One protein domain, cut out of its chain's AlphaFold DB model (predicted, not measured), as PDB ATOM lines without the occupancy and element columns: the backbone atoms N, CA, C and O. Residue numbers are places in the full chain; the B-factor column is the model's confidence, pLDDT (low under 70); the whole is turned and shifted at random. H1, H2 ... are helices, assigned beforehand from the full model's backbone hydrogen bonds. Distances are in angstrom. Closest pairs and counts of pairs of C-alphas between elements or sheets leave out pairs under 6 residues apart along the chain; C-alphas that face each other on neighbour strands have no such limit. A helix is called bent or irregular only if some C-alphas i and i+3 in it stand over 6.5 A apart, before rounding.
ATOM      1  N   PRO A  98     115.078  74.798 163.041       77.38
ATOM      2  CA  PRO A  98     114.687  74.569 161.645       77.38
ATOM      3  C   PRO A  98     113.166  74.551 161.406       77.38
ATOM      4  O   PRO A  98     112.708  74.998 160.356       77.38
ATOM      5  N   CYS A  99     112.348  74.127 162.377       80.12
ATOM      6  CA  CYS A  99     110.884  74.149 162.250       80.12
ATOM      7  C   CYS A  99     110.286  75.555 162.418       80.12
ATOM      8  O   CYS A  99     109.185  75.829 161.934       80.12
ATOM      9  N   ARG A 100     110.994  76.460 163.105       82.81
ATOM     10  CA  ARG A 100     110.593  77.869 163.217       82.81
ATOM     11  C   ARG A 100     110.922  78.632 161.936       82.81
ATOM     12  O   ARG A 100     110.074  79.385 161.461       82.81
ATOM     13  N   ALA A 101     112.099  78.378 161.364       86.38
ATOM     14  CA  ALA A 101     112.504  78.942 160.081       86.38
ATOM     15  C   ALA A 101     111.571  78.490 158.947       86.38
ATOM     16  O   ALA A 101     111.111  79.318 158.170       86.38
ATOM     17  N   SER A 102     111.200  77.205 158.895       83.38
ATOM     18  CA  SER A 102     110.308  76.704 157.842       83.38
ATOM     19  C   SER A 102     108.890  77.280 157.909       83.38
ATOM     20  O   SER A 102     108.303  77.563 156.866       83.38
ATOM     21  N   ARG A 103     108.342  77.520 159.111       86.88
ATOM     22  CA  ARG A 103     107.066  78.246 159.260       86.88
ATOM     23  C   ARG A 103     107.175  79.682 158.767       86.88
ATOM     24  O   ARG A 103     106.308  80.108 158.019       86.88
ATOM     25  N   TRP A 104     108.254  80.377 159.124       89.19
ATOM     26  CA  TRP A 104     108.521  81.733 158.638       89.19
ATOM     27  C   TRP A 104     108.598  81.794 157.113       89.19
ATOM     28  O   TRP A 104     107.945  82.634 156.506       89.19
ATOM     29  N   ILE A 105     109.332  80.868 156.492       87.56
ATOM     30  CA  ILE A 105     109.453  80.790 155.033       87.56
ATOM     31  C   ILE A 105     108.089  80.529 154.399       87.56
ATOM     32  O   ILE A 105     107.716  81.202 153.446       87.56
ATOM     33  N   ARG A 106     107.315  79.581 154.932       87.44
ATOM     34  CA  ARG A 106     105.988  79.267 154.396       87.44
ATOM     35  C   ARG A 106     105.031  80.454 154.512       87.44
ATOM     36  O   ARG A 106     104.341  80.761 153.546       87.44
ATOM     37  N   ASP A 107     104.986  81.108 155.669       88.00
ATOM     38  CA  ASP A 107     104.096  82.247 155.903       88.00
ATOM     39  C   ASP A 107     104.525  83.456 155.043       88.00
ATOM     40  O   ASP A 107     103.673  84.146 154.485       88.00
ATOM     41  N   PHE A 108     105.832  83.645 154.822       85.44
ATOM     42  CA  PHE A 108     106.375  84.626 153.878       85.44
ATOM     43  C   PHE A 108     105.983  84.317 152.425       85.44
ATOM     44  O   PHE A 108     105.471  85.188 151.727       85.44
ATOM     45  N   VAL A 109     106.150  83.071 151.970       85.31
ATOM     46  CA  VAL A 109     105.761  82.646 150.614       85.31
ATOM     47  C   VAL A 109     104.259  82.824 150.397       85.31
ATOM     48  O   VAL A 109     103.852  83.315 149.347       85.31
ATOM     49  N   LEU A 110     103.425  82.487 151.385       85.38
ATOM     50  CA  LEU A 110     101.979  82.704 151.310       85.38
ATOM     51  C   LEU A 110     101.619  84.194 151.258       85.38
ATOM     52  O   LEU A 110     100.734  84.562 150.488       85.38
ATOM     53  N   ALA A 111     102.314  85.051 152.013       83.75
ATOM     54  CA  ALA A 111     102.134  86.499 151.934       83.75
ATOM     55  C   ALA A 111     102.495  87.033 150.536       83.75
ATOM     56  O   ALA A 111     101.712  87.775 149.944       83.75
ATOM     57  N   VAL A 112     103.614  86.581 149.962       80.88
ATOM     58  CA  VAL A 112     104.027  86.935 148.592       80.88
ATOM     59  C   VAL A 112     103.001  86.449 147.559       80.88
ATOM     60  O   VAL A 112     102.613  87.219 146.683       80.88
ATOM     61  N   PHE A 113     102.487  85.222 147.692       83.75
ATOM     62  CA  PHE A 113     101.441  84.676 146.813       83.75
ATOM     63  C   PHE A 113     100.090  85.392 146.944       83.75
ATOM     64  O   PHE A 113      99.328  85.483 145.981       83.75
ATOM     65  N   HIS A 114      99.749  85.883 148.135       84.00
ATOM     66  CA  HIS A 114      98.543  86.687 148.324       84.00
ATOM     67  C   HIS A 114      98.684  88.053 147.652       84.00
ATOM     68  O   HIS A 114      97.760  88.497 146.970       84.00
ATOM     69  N   VAL A 115      99.850  88.692 147.779       82.25
ATOM     70  CA  VAL A 115     100.130  89.972 147.119       82.25
ATOM     71  C   VAL A 115     100.237  89.807 145.600       82.25
ATOM     72  O   VAL A 115      99.804  90.690 144.864       82.25
ATOM     73  N   SER A 116     100.691  88.650 145.107       77.62
ATOM     74  CA  SER A 116     100.769  88.382 143.666       77.62
ATOM     75  C   SER A 116      99.405  88.273 142.974       77.62
ATOM     76  O   SER A 116      99.345  88.313 141.749       77.62
ATOM     77  N   LYS A 117      98.305  88.131 143.726       87.00
ATOM     78  CA  LYS A 117      96.936  88.191 143.182       87.00
ATOM     79  C   LYS A 117      96.388  89.616 143.072       87.00
ATOM     80  O   LYS A 117      95.344  89.810 142.455       87.00
ATOM     81  N   SER A 118      97.056  90.600 143.671       86.50
ATOM     82  CA  SER A 118      96.681  92.009 143.556       86.50
ATOM     83  C   SER A 118      97.085  92.557 142.188       86.50
ATOM     84  O   SER A 118      98.110  92.166 141.634       86.50
ATOM     85  N   ALA A 119      96.328  93.518 141.653       89.44
ATOM     86  CA  ALA A 119      96.694  94.230 140.425       89.44
ATOM     87  C   ALA A 119      98.097  94.876 140.507       89.44
ATOM     88  O   ALA A 119      98.763  95.036 139.487       89.44
ATOM     89  N   ALA A 120      98.582  95.143 141.726       87.69
ATOM     90  CA  ALA A 120      99.913  95.674 142.024       87.69
ATOM     91  C   ALA A 120     101.053  94.627 142.012       87.69
ATOM     92  O   ALA A 120     102.186  94.942 142.374       87.69
ATOM     93  N   TRP A 121     100.805  93.373 141.614       88.44
ATOM     94  CA  TRP A 121     101.846  92.332 141.600       88.44
ATOM     95  C   TRP A 121     103.036  92.672 140.694       88.44
ATOM     96  O   TRP A 121     104.158  92.247 140.966       88.44
ATOM     97  N   ARG A 122     102.803  93.455 139.632       86.25
ATOM     98  CA  ARG A 122     103.867  93.921 138.737       86.25
ATOM     99  C   ARG A 122     104.864  94.808 139.478       86.25
ATOM    100  O   ARG A 122     106.060  94.567 139.362       86.25
ATOM    101  N   ASP A 123     104.388  95.745 140.293       90.25
ATOM    102  CA  ASP A 123     105.248  96.643 141.076       90.25
ATOM    103  C   ASP A 123     106.054  95.864 142.124       90.25
ATOM    104  O   ASP A 123     107.235  96.140 142.354       90.25
ATOM    105  N   LEU A 124     105.452  94.820 142.705       86.38
ATOM    106  CA  LEU A 124     106.144  93.901 143.610       86.38
ATOM    107  C   LEU A 124     107.247  93.103 142.893       86.38
ATOM    108  O   LEU A 124     108.341  92.944 143.427       86.38
ATOM    109  N   LEU A 125     106.986  92.603 141.683       87.81
ATOM    110  CA  LEU A 125     107.999  91.889 140.904       87.81
ATOM    111  C   LEU A 125     109.134  92.806 140.461       87.81
ATOM    112  O   LEU A 125     110.294  92.412 140.555       87.81
ATOM    113  N   PHE A 126     108.820  94.022 140.013       88.06
ATOM    114  CA  PHE A 126     109.836  95.000 139.633       88.06
ATOM    115  C   PHE A 126     110.703  95.396 140.829       88.06
ATOM    116  O   PHE A 126     111.926  95.320 140.739       88.06
ATOM    117  N   SER A 127     110.099  95.740 141.968       87.38
ATOM    118  CA  SER A 127     110.843  96.063 143.195       87.38
ATOM    119  C   SER A 127     111.650  94.874 143.724       87.38
ATOM    120  O   SER A 127     112.818  95.039 144.073       87.38
ATOM    121  N   GLY A 128     111.085  93.665 143.716       88.81
ATOM    122  CA  GLY A 128     111.788  92.442 144.103       88.81
ATOM    123  C   GLY A 128     112.963  92.116 143.179       88.81
ATOM    124  O   GLY A 128     114.046  91.779 143.655       88.81
ATOM    125  N   SER A 129     112.786  92.279 141.866       88.88
ATOM    126  CA  SER A 129     113.854  92.098 140.880       88.88
ATOM    127  C   SER A 129     114.959  93.141 141.042       88.88
ATOM    128  O   SER A 129     116.135  92.789 140.977       88.88
ATOM    129  N   LEU A 130     114.609  94.411 141.278       88.38
ATOM    130  CA  LEU A 130     115.579  95.479 141.545       88.38
ATOM    131  C   LEU A 130     116.369  95.208 142.827       88.38
ATOM    132  O   LEU A 130     117.589  95.357 142.835       88.38
ATOM    133  N   LEU A 131     115.698  94.746 143.885       90.50
ATOM    134  CA  LEU A 131     116.350  94.366 145.135       90.50
ATOM    135  C   LEU A 131     117.308  93.181 144.937       90.50
ATOM    136  O   LEU A 131     118.431  93.216 145.433       90.50
ATOM    137  N   ALA A 132     116.894  92.150 144.196       91.25
ATOM    138  CA  ALA A 132     117.741  90.996 143.903       91.25
ATOM    139  C   ALA A 132     118.982  91.386 143.082       91.25
ATOM    140  O   ALA A 132     120.088  90.960 143.410       91.25
ATOM    141  N   LEU A 133     118.816  92.234 142.061       95.44
ATOM    142  CA  LEU A 133     119.927  92.774 141.271       95.44
ATOM    143  C   LEU A 133     120.873  93.624 142.125       95.44
ATOM    144  O   LEU A 133     122.088  93.496 141.993       95.44
ATOM    145  N   PHE A 134     120.335  94.448 143.025       94.56
ATOM    146  CA  PHE A 134     121.132  95.247 143.953       94.56
ATOM    147  C   PHE A 134     121.963  94.363 144.890       94.56
ATOM    148  O   PHE A 134     123.175  94.537 144.981       94.56
ATOM    149  N   LEU A 135     121.339  93.366 145.526       93.94
ATOM    150  CA  LEU A 135     122.031  92.418 146.402       93.94
ATOM    151  C   LEU A 135     123.091  91.609 145.648       93.94
ATOM    152  O   LEU A 135     124.178  91.388 146.179       93.94
ATOM    153  N   PHE A 136     122.805  91.206 144.408       95.50
ATOM    154  CA  PHE A 136     123.777  90.533 143.551       95.50
ATOM    155  C   PHE A 136     124.960  91.449 143.207       95.50
ATOM    156  O   PHE A 136     126.110  91.028 143.305       95.50
ATOM    157  N   GLY A 137     124.700  92.718 142.884       96.94
ATOM    158  CA  GLY A 137     125.740  93.726 142.685       96.94
ATOM    159  C   GLY A 137     126.601  93.924 143.932       96.94
ATOM    160  O   GLY A 137     127.826  93.907 143.833       96.94
ATOM    161  N   CYS A 138     125.988  94.026 145.115       96.12
ATOM    162  CA  CYS A 138     126.707  94.093 146.388       96.12
ATOM    163  C   CYS A 138     127.536  92.833 146.656       96.12
ATOM    164  O   CYS A 138     128.662  92.948 147.127       96.12
ATOM    165  N   TRP A 139     127.013  91.645 146.345       96.31
ATOM    166  CA  TRP A 139     127.749  90.387 146.472       96.31
ATOM    167  C   TRP A 139     128.991  90.371 145.576       96.31
ATOM    168  O   TRP A 139     130.089  90.123 146.061       96.31
ATOM    169  N   VAL A 140     128.843  90.704 144.289       97.19
ATOM    170  CA  VAL A 140     129.972  90.779 143.346       97.19
ATOM    171  C   VAL A 140     130.966  91.865 143.760       97.19
ATOM    172  O   VAL A 140     132.170  91.651 143.668       97.19
ATOM    173  N   ALA A 141     130.486  93.009 144.255       96.25
ATOM    174  CA  ALA A 141     131.341  94.069 144.777       96.25
ATOM    175  C   ALA A 141     132.117  93.611 146.016       96.25
ATOM    176  O   ALA A 141     133.307  93.882 146.101       96.25
ATOM    177  N   MET A 142     131.482  92.885 146.939       94.44
ATOM    178  CA  MET A 142     132.142  92.293 148.106       94.44
ATOM    179  C   MET A 142     133.155  91.224 147.705       94.44
ATOM    180  O   MET A 142     134.242  91.203 148.268       94.44
ATOM    181  N   GLU A 143     132.848  90.381 146.722       94.00
ATOM    182  CA  GLU A 143     133.785  89.384 146.194       94.00
ATOM    183  C   GLU A 143     134.981  90.066 145.513       94.00
ATOM    184  O   GLU A 143     136.135  89.726 145.761       94.00
ATOM    185  N   GLY A 144     134.730  91.104 144.711       94.19
ATOM    186  CA  GLY A 144     135.771  91.934 144.110       94.19
ATOM    187  C   GLY A 144     136.619  92.641 145.166       94.19
ATOM    188  O   GLY A 144     137.844  92.634 145.078       94.19
ATOM    189  N   LEU A 145     135.984  93.179 146.208       91.62
ATOM    190  CA  LEU A 145     136.654  93.760 147.365       91.62
ATOM    191  C   LEU A 145     137.516  92.701 148.059       91.62
ATOM    192  O   LEU A 145     138.684  92.951 148.304       91.62
ATOM    193  N   LEU A 146     137.005  91.496 148.295       87.75
ATOM    194  CA  LEU A 146     137.757  90.374 148.867       87.75
ATOM    195  C   LEU A 146     138.909  89.909 147.972       87.75
ATOM    196  O   LEU A 146     139.902  89.408 148.487       87.75
ATOM    197  N   HIS A 147     138.804  90.073 146.655       85.94
ATOM    198  CA  HIS A 147     139.888  89.780 145.720       85.94
ATOM    199  C   HIS A 147     140.953  90.881 145.680       85.94
ATOM    200  O   HIS A 147     142.137  90.563 145.599       85.94
ATOM    201  N   VAL A 148     140.561  92.154 145.770       86.19
ATOM    202  CA  VAL A 148     141.482  93.306 145.824       86.19
ATOM    203  C   VAL A 148     142.179  93.379 147.181       86.19
ATOM    204  O   VAL A 148     143.388  93.564 147.264       86.19
ATOM    205  N   PHE A 149     141.407  93.184 148.245       79.25
ATOM    206  CA  PHE A 149     141.862  93.076 149.623       79.25
ATOM    207  C   PHE A 149     142.162  91.638 150.005       79.25
ATOM    208  O   PHE A 149     142.234  91.367 151.203       79.25
ATOM    209  N   ARG A 150     142.355  90.724 149.037       60.84
ATOM    210  CA  ARG A 150     142.992  89.439 149.314       60.84
ATOM    211  C   ARG A 150     144.334  89.870 149.859       60.84
ATOM    212  O   ARG A 150     145.147  90.370 149.077       60.84
TER     213      ARG A 150
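Overview. This is residues 98 to 150 of the 267 residues of an uncharacterized protein of Trematosphaeria pertusa (UniProt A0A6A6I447). The model is a flat V of two unequal helices: the long helix H2 makes one arm, the shorter H1 makes the other, and the two meet near their ends at the tight turn of residues 116 to 120. The space between the arms is empty, and the far parts of both arms stand free. The printed part has 53 residues with two named helices, H1 then H2 along the chain, and no named strand; the class is all helix. The whole is extended, with a radius of gyration of the C-alphas of 16.1 A and spans of 45 by 32 by 5 A.

Along the chain. H2, the longest helix, holds residues 121 to 148 and measures 39.9 A from first to last C-alpha, from C-alpha 121 at (101.846, 92.332, 141.600) to C-alpha 148 at (141.482, 93.306, 145.824). H1 holds residues 98 to 115 and measures 25.7 A; its C-alpha 98 is at (114.687, 74.569, 161.645). Neither helix is bent or irregular.

Arrangement. H2 and H1 are close but not clearly touching, with 2 pairs of C-alphas within 8 A. Their closest C-alphas are those of Val 115 and Trp 121, 6.2 A apart. Their lines stand at a steep tilt of 47 degrees, and they run opposite ways. Their centres are 21.9 A apart. In H1 and H2 every O i to N i+4 pair is within hydrogen-bond range.

Size, cuts and confidence. The outline is flat, and the two C-alphas farthest apart are those of Ala 119 and Arg 150, at 47.4 A. Residues 126 to 150, of which 126 to 148 belong to H2, stand free, and so do residues 98 to 111 of H1. The link from H1 to H2, 5 residues, is tight. The printed part has no cut. The mean pLDDT of the printed part is 87.7, and residue 150 is under 70.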